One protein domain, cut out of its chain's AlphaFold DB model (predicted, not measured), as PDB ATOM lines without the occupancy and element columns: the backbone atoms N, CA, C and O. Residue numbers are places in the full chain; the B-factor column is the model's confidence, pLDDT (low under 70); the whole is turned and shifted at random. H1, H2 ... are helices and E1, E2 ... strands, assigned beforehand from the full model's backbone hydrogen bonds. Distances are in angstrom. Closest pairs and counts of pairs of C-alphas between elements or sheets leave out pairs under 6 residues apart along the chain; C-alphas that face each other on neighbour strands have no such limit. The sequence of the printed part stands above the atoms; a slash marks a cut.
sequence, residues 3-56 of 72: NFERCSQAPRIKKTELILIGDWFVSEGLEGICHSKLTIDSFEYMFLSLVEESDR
ATOM      1  N   ASN A   3     -14.807  30.572  34.258       63.00
ATOM      2  CA  ASN A   3     -15.811  29.842  33.500       63.00
ATOM      3  C   ASN A   3     -16.041  28.473  34.168       63.00
ATOM      4  O   ASN A   3     -15.114  27.678  34.317       63.00
ATOM      5  N   PHE A   4     -17.285  28.210  34.586       62.31
ATOM      6  CA  PHE A   4     -17.697  26.919  35.143       62.31
ATOM      7  C   PHE A   4     -18.407  26.023  34.112       62.31
ATOM      8  O   PHE A   4     -18.961  24.998  34.492       62.31
ATOM      9  N   GLU A   5     -18.415  26.354  32.818       54.62
ATOM     10  CA  GLU A   5     -19.072  25.567  31.756       54.62
ATOM     11  C   GLU A   5     -18.437  24.187  31.545       54.62
ATOM     12  O   GLU A   5     -19.080  23.279  31.017       54.62
ATOM     13  N   ARG A   6     -17.190  23.990  31.988       55.69
ATOM     14  CA  ARG A   6     -16.568  22.656  32.048       55.69
ATOM     15  C   ARG A   6     -16.947  21.865  33.299       55.69
ATOM     16  O   ARG A   6     -16.678  20.665  33.354       55.69
ATOM     17  N   CYS A   7     -17.599  22.497  34.274       56.59
ATOM     18  CA  CYS A   7     -18.149  21.818  35.432       56.59
ATOM     19  C   CYS A   7     -19.543  21.281  35.092       56.59
ATOM     20  O   CYS A   7     -20.424  22.017  34.654       56.59
ATOM     21  N   SER A   8     -19.805  20.011  35.397       58.50
ATOM     22  CA  SER A   8     -21.168  19.458  35.362       58.50
ATOM     23  C   SER A   8     -22.116  20.130  36.371       58.50
ATOM     24  O   SER A   8     -23.335  20.017  36.241       58.50
ATOM     25  N   GLN A   9     -21.563  20.831  37.368       62.75
ATOM     26  CA  GLN A   9     -22.271  21.619  38.374       62.75
ATOM     27  C   GLN A   9     -21.417  22.811  38.830       62.75
ATOM     28  O   GLN A   9     -20.209  22.670  39.017       62.75
ATOM     29  N   ALA A  10     -22.027  23.976  39.063       66.88
ATOM     30  CA  ALA A  10     -21.321  25.085  39.704       66.88
ATOM     31  C   ALA A  10     -20.971  24.715  41.163       66.88
ATOM     32  O   ALA A  10     -21.850  24.211  41.877       66.88
ATOM     33  N   PRO A  11     -19.732  24.964  41.630       69.25
ATOM     34  CA  PRO A  11     -19.350  24.672  43.005       69.25
ATOM     35  C   PRO A  11     -20.209  25.481  43.983       69.25
ATOM     36  O   PRO A  11     -20.511  26.660  43.764       69.25
ATOM     37  N   ARG A  12     -20.618  24.849  45.085       74.69
ATOM     38  CA  ARG A  12     -21.462  25.486  46.106       74.69
ATOM     39  C   ARG A  12     -20.630  26.372  47.027       74.69
ATOM     40  O   ARG A  12     -20.298  25.978  48.137       74.69
ATOM     41  N   ILE A  13     -20.341  27.590  46.584       76.06
ATOM     42  CA  ILE A  13     -19.613  28.588  47.377       76.06
ATOM     43  C   ILE A  13     -20.596  29.630  47.912       76.06
ATOM     44  O   ILE A  13     -21.451  30.133  47.174       76.06
ATOM     45  N   LYS A  14     -20.501  29.993  49.196       80.75
ATOM     46  CA  LYS A  14     -21.366  31.047  49.742       80.75
ATOM     47  C   LYS A  14     -20.918  32.407  49.219       80.75
ATOM     48  O   LYS A  14     -19.737  32.743  49.218       80.75
ATOM     49  N   LYS A  15     -21.884  33.270  48.895       77.56
ATOM     50  CA  LYS A  15     -21.616  34.661  48.488       77.56
ATOM     51  C   LYS A  15     -20.768  35.436  49.513       77.56
ATOM     52  O   LYS A  15     -19.961  36.277  49.135       77.56
ATOM     53  N   THR A  16     -20.929  35.130  50.802       84.94
ATOM     54  CA  THR A  16     -20.154  35.722  51.908       84.94
ATOM     55  C   THR A  16     -18.688  35.303  51.937       84.94
ATOM     56  O   THR A  16     -17.888  35.975  52.571       84.94
ATOM     57  N   GLU A  17     -18.334  34.194  51.293       85.25
ATOM     58  CA  GLU A  17     -16.954  33.712  51.193       85.25
ATOM     59  C   GLU A  17     -16.292  34.264  49.925       85.25
ATOM     60  O   GLU A  17     -15.148  34.708  49.967       85.25
ATOM     61  N   LEU A  18     -17.048  34.351  48.824       82.19
ATOM     62  CA  LEU A  18     -16.580  34.925  47.557       82.19
ATOM     63  C   LEU A  18     -16.144  36.393  47.681       82.19
ATOM     64  O   LEU A  18     -15.152  36.788  47.071       82.19
ATOM     65  N   ILE A  19     -16.828  37.194  48.505       84.62
ATOM     66  CA  ILE A  19     -16.476  38.612  48.711       84.62
ATOM     67  C   ILE A  19     -15.079  38.809  49.328       84.62
ATOM     68  O   ILE A  19     -14.509  39.891  49.226       84.62
ATOM     69  N   LEU A  20     -14.503  37.776  49.957       85.75
ATOM     70  CA  LEU A  20     -13.159  37.847  50.543       85.75
ATOM     71  C   LEU A  20     -12.051  37.850  49.485       85.75
ATOM     72  O   LEU A  20     -10.940  38.292  49.769       85.75
ATOM     73  N   ILE A  21     -12.341  37.347  48.284       87.00
ATOM     74  CA  ILE A  21     -11.346  37.149  47.222       87.00
ATOM     75  C   ILE A  21     -11.546  38.081  46.027       87.00
ATOM     76  O   ILE A  21     -10.697  38.109  45.140       87.00
ATOM     77  N   GLY A  22     -12.610  38.885  46.020       87.25
ATOM     78  CA  GLY A  22     -12.825  39.946  45.042       87.25
ATOM     79  C   GLY A  22     -14.288  40.361  44.919       87.25
ATOM     80  O   GLY A  22     -15.166  39.838  45.607       87.25
ATOM     81  N   ASP A  23     -14.536  41.297  44.012       86.19
ATOM     82  CA  ASP A  23     -15.878  41.721  43.628       86.19
ATOM     83  C   ASP A  23     -16.385  40.827  42.494       86.19
ATOM     84  O   ASP A  23     -15.734  40.693  41.457       86.19
ATOM     85  N   TRP A  24     -17.538  40.191  42.700       82.88
ATOM     86  CA  TRP A  24     -18.084  39.189  41.782       82.88
ATOM     87  C   TRP A  24     -19.286  39.708  41.006       82.88
ATOM     88  O   TRP A  24     -20.251  40.209  41.589       82.88
ATOM     89  N   PHE A  25     -19.257  39.480  39.699       77.50
ATOM     90  CA  PHE A  25     -20.342  39.741  38.767       77.50
ATOM     91  C   PHE A  25     -20.741  38.424  38.105       77.50
ATOM     92  O   PHE A  25     -19.892  37.672  37.630       77.50
ATOM     93  N   VAL A  26     -22.038  38.130  38.105       68.50
ATOM     94  CA  VAL A  26     -22.585  36.963  37.407       68.50
ATOM     95  C   VAL A  26     -22.825  37.384  35.960       68.50
ATOM     96  O   VAL A  26     -23.563  38.343  35.731       68.50
ATOM     97  N   SER A  27     -22.167  36.717  35.013       64.12
ATOM     98  CA  SER A  27     -22.473  36.852  33.584       64.12
ATOM     99  C   SER A  27     -23.690  35.980  33.243       64.12
ATOM    100  O   SER A  27     -24.100  35.144  34.052       64.12
ATOM    101  N   GLU A  28     -24.312  36.168  32.078       63.72
ATOM    102  CA  GLU A  28     -25.402  35.281  31.653       63.72
ATOM    103  C   GLU A  28     -24.889  33.830  31.556       63.72
ATOM    104  O   GLU A  28     -23.982  33.541  30.784       63.72
ATOM    105  N   GLY A  29     -25.449  32.913  32.358       68.00
ATOM    106  CA  GLY A  29     -25.063  31.496  32.375       68.00
ATOM    107  C   GLY A  29     -24.327  31.051  33.647       68.00
ATOM    108  O   GLY A  29     -24.664  31.472  34.753       68.00
ATOM    109  N   LEU A  30     -23.362  30.136  33.490       67.88
ATOM    110  CA  LEU A  30     -22.525  29.579  34.568       67.88
ATOM    111  C   LEU A  30     -21.160  30.280  34.657       67.88
ATOM    112  O   LEU A  30     -20.186  29.700  35.128       67.88
ATOM    113  N   GLU A  31     -21.059  31.517  34.187       70.00
ATOM    114  CA  GLU A  31     -19.808  32.270  34.165       70.00
ATOM    115  C   GLU A  31     -19.786  33.346  35.257       70.00
ATOM    116  O   GLU A  31     -20.748  34.096  35.459       70.00
ATOM    117  N   GLY A  32     -18.663  33.430  35.970       75.12
ATOM    118  CA  GLY A  32     -18.402  34.445  36.982       75.12
ATOM    119  C   GLY A  32     -17.229  35.332  36.579       75.12
ATOM    120  O   GLY A  32     -16.143  34.852  36.256       75.12
ATOM    121  N   ILE A  33     -17.415  36.645  36.641       77.44
ATOM    122  CA  ILE A  33     -16.324  37.610  36.504       77.44
ATOM    123  C   ILE A  33     -15.945  38.077  37.906       77.44
ATOM    124  O   ILE A  33     -16.792  38.568  38.650       77.44
ATOM    125  N   CYS A  34     -14.672  37.921  38.269       81.88
ATOM    126  CA  CYS A  34     -14.140  38.393  39.541       81.88
ATOM    127  C   CYS A  34     -13.117  39.506  39.308       81.88
ATOM    128  O   CYS A  34     -12.149  39.324  38.569       81.88
ATOM    129  N   HIS A  35     -13.322  40.650  39.960       83.38
ATOM    130  CA  HIS A  35     -12.332  41.716  40.064       83.38
ATOM    131  C   HIS A  35     -11.616  41.583  41.407       83.38
ATOM    132  O   HIS A  35     -12.187  41.863  42.462       83.38
ATOM    133  N   SER A  36     -10.358  41.150  41.376       83.88
ATOM    134  CA  SER A  36      -9.545  40.945  42.574       83.88
ATOM    135  C   SER A  36      -8.303  41.830  42.568       83.88
ATOM    136  O   SER A  36      -7.747  42.140  41.518       83.88
ATOM    137  N   LYS A  37      -7.847  42.219  43.764       85.50
ATOM    138  CA  LYS A  37      -6.529  42.846  43.973       85.50
ATOM    139  C   LYS A  37      -5.421  41.811  44.207       85.50
ATOM    140  O   LYS A  37      -4.266  42.192  44.381       85.50
ATOM    141  N   LEU A  38      -5.779  40.531  44.290       84.81
ATOM    142  CA  LEU A  38      -4.840  39.438  44.502       84.81
ATOM    143  C   LEU A  38      -4.049  39.154  43.223       84.81
ATOM    144  O   LEU A  38      -4.534  39.366  42.112       84.81
ATOM    145  N   THR A  39      -2.830  38.638  43.387       85.12
ATOM    146  CA  THR A  39      -2.125  37.996  42.273       85.12
ATOM    147  C   THR A  39      -2.878  36.743  41.841       85.12
ATOM    148  O   THR A  39      -3.640  36.183  42.630       85.12
ATOM    149  N   ILE A  40      -2.627  36.279  40.616       79.94
ATOM    150  CA  ILE A  40      -3.239  35.058  40.087       79.94
ATOM    151  C   ILE A  40      -3.041  33.858  41.025       79.94
ATOM    152  O   ILE A  40      -4.025  33.273  41.464       79.94
ATOM    153  N   ASP A  41      -1.808  33.594  41.462       84.00
ATOM    154  CA  ASP A  41      -1.498  32.466  42.354       84.00
ATOM    155  C   ASP A  41      -2.238  32.561  43.698       84.00
ATOM    156  O   ASP A  41      -2.752  31.575  44.226       84.00
ATOM    157  N   SER A  42      -2.318  33.774  44.261       87.69
ATOM    158  CA  SER A  42      -3.016  34.010  45.530       87.69
ATOM    159  C   SER A  42      -4.523  33.844  45.364       87.69
ATOM    160  O   SER A  42      -5.195  33.320  46.253       87.69
ATOM    161  N   PHE A  43      -5.055  34.299  44.231       85.94
ATOM    162  CA  PHE A  43      -6.459  34.164  43.896       85.94
ATOM    163  C   PHE A  43      -6.844  32.694  43.723       85.94
ATOM    164  O   PHE A  43      -7.790  32.247  44.366       85.94
ATOM    165  N   GLU A  44      -6.094  31.934  42.922       83.31
ATOM    166  CA  GLU A  44      -6.336  30.506  42.692       83.31
ATOM    167  C   GLU A  44      -6.284  29.709  43.998       83.31
ATOM    168  O   GLU A  44      -7.206  28.949  44.296       83.31
ATOM    169  N   TYR A  45      -5.257  29.934  44.823       87.00
ATOM    170  CA  TYR A  45      -5.121  29.273  46.123       87.00
ATOM    171  C   TYR A  45      -6.316  29.542  47.047       87.00
ATOM    172  O   TYR A  45      -6.888  28.619  47.642       87.00
ATOM    173  N   MET A  46      -6.710  30.812  47.167       89.25
ATOM    174  CA  MET A  46      -7.831  31.207  48.015       89.25
ATOM    175  C   MET A  46      -9.155  30.675  47.468       89.25
ATOM    176  O   MET A  46      -9.938  30.118  48.231       89.25
ATOM    177  N   PHE A  47      -9.400  30.786  46.160       85.12
ATOM    178  CA  PHE A  47     -10.615  30.271  45.535       85.12
ATOM    179  C   PHE A  47     -10.743  28.753  45.722       85.12
ATOM    180  O   PHE A  47     -11.782  28.282  46.180       85.12
ATOM    181  N   LEU A  48      -9.685  27.981  45.453       82.56
ATOM    182  CA  LEU A  48      -9.687  26.522  45.630       82.56
ATOM    183  C   LEU A  48      -9.908  26.103  47.089       82.56
ATOM    184  O   LEU A  48     -10.478  25.042  47.346       82.56
ATOM    185  N   SER A  49      -9.500  26.937  48.047       87.38
ATOM    186  CA  SER A  49      -9.759  26.708  49.471       87.38
ATOM    187  C   SER A  49     -11.239  26.863  49.844       87.38
ATOM    188  O   SER A  49     -11.670  26.260  50.825       87.38
ATOM    189  N   LEU A  50     -12.017  27.626  49.065       84.75
ATOM    190  CA  LEU A  50     -13.467  27.794  49.242       84.75
ATOM    191  C   LEU A  50     -14.297  26.708  48.541       84.75
ATOM    192  O   LEU A  50     -15.483  26.563  48.826       84.75
ATOM    193  N   VAL A  51     -13.694  25.966  47.611       80.06
ATOM    194  CA  VAL A  51     -14.338  24.855  46.904       80.06
ATOM    195  C   VAL A  51     -14.132  23.562  47.693       80.06
ATOM    196  O   VAL A  51     -13.024  23.283  48.166       80.06
ATOM    197  N   GLU A  52     -15.193  22.758  47.823       80.19
ATOM    198  CA  GLU A  52     -15.092  21.422  48.417       80.19
ATOM    199  C   GLU A  52     -14.066  20.578  47.660       80.19
ATOM    200  O   GLU A  52     -13.968  20.634  46.437       80.19
ATOM    201  N   GLU A  53     -13.286  19.772  48.380       77.88
ATOM    202  CA  GLU A  53     -12.167  19.029  47.795       77.88
ATOM    203  C   GLU A  53     -12.589  18.107  46.640       77.88
ATOM    204  O   GLU A  53     -11.861  17.989  45.654       77.88
ATOM    205  N   SER A  54     -13.795  17.537  46.712       76.12
ATOM    206  CA  SER A  54     -14.400  16.727  45.648       76.12
ATOM    207  C   SER A  54     -14.715  17.508  44.372       76.12
ATOM    208  O   SER A  54     -14.745  16.916  43.295       76.12
ATOM    209  N   ASP A  55     -14.918  18.821  44.485       71.25
ATOM    210  CA  ASP A  55     -15.300  19.712  43.388       71.25
ATOM    211  C   ASP A  55     -14.103  20.502  42.829       71.25
ATOM    212  O   ASP A  55     -14.213  21.143  41.782       71.25
ATOM    213  N   ARG A  56     -12.929  20.443  43.474       73.75
ATOM    214  CA  ARG A  56     -11.714  21.152  43.021       73.75
ATOM    215  C   ARG A  56     -11.217  20.692  41.652       73.75
ATOM    216  O   ARG A  56     -10.603  21.479  40.943       73.75
TER     217      ARG A  56
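Overview. This is residues 3 to 56 of the 72 residues of the protein "DUF3884 domain-containing protein" of Streptococcus gordonii (UniProt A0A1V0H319). A small antiparallel hairpin of E1 and E2 stands on one side of the domain and the helix H2 on another, with the short helix H1 at the third corner of a loose triangle. A long unnamed stretch, residues 3 to 14, runs from near the turn end of the hairpin to H1, and H1 and H2 only just meet. The printed part has 54 residues, with two named helices and two named strands in the order H1, E1, E2, H2; the sheet has the order E1 - E2, antiparallel. The class is mixed, helices and strands, though under half of the residues, 24 of the 54, are in named elements. The whole is compact by its radius of gyration of the C-alphas, 10.9 A, and rounded, with spans of 28 by 26 by 20 A.

Along the chain. Strand E1 is residues 23 to 26, 10.3 A from first to last C-alpha, and begins with C-alpha 23 at (-15.878, 41.721, 43.628). Strand E2 is residues 31 to 35 and spans 13.4 A, ending with C-alpha 35 at (-12.332, 41.716, 40.064). Helix H2 is residues 40 to 50, 15.5 A long, and ends with C-alpha 50 at (-13.467, 27.794, 49.242). Helix H1, residues 15 to 18, measures 5.1 A.

Arrangement. E1 and E2 form a hairpin, antiparallel, with 159 degrees between their N-to-C directions. Their C-alphas 24 and 34 face each other at 4.6 A. N 25 and O 33 are 2.8 A apart and N 23 and O 35 are 2.9 A apart, both within hydrogen-bond range. The closest C-alphas of H1 and E1 are those of Leu 18 and Trp 24, 7.3 A apart. H1 and E2 are apart, and so are E1 and H2. H1 and H2 only just touch, with 3 pairs of C-alphas within 8 A; the closest are those of Glu 17 and Leu 50, 7.1 A apart. In H2 every O i to N i+4 pair is within hydrogen-bond range. H1 is too short for such a pair, and its 1 pair of O i and N i+3 is not within range.

Size, cuts and confidence. The C-alphas farthest apart are those of Ser 8 and Lys 37, 28.9 A. The printed part has no cut. The links from H1 to E1, from E1 to E2 and from E2 to H2 are tight, with 4 residues in each. The mean pLDDT of the printed part is 77.0; residues 3 to 11 and 26 to 30 are under 70, of which residue 26 belongs to E1.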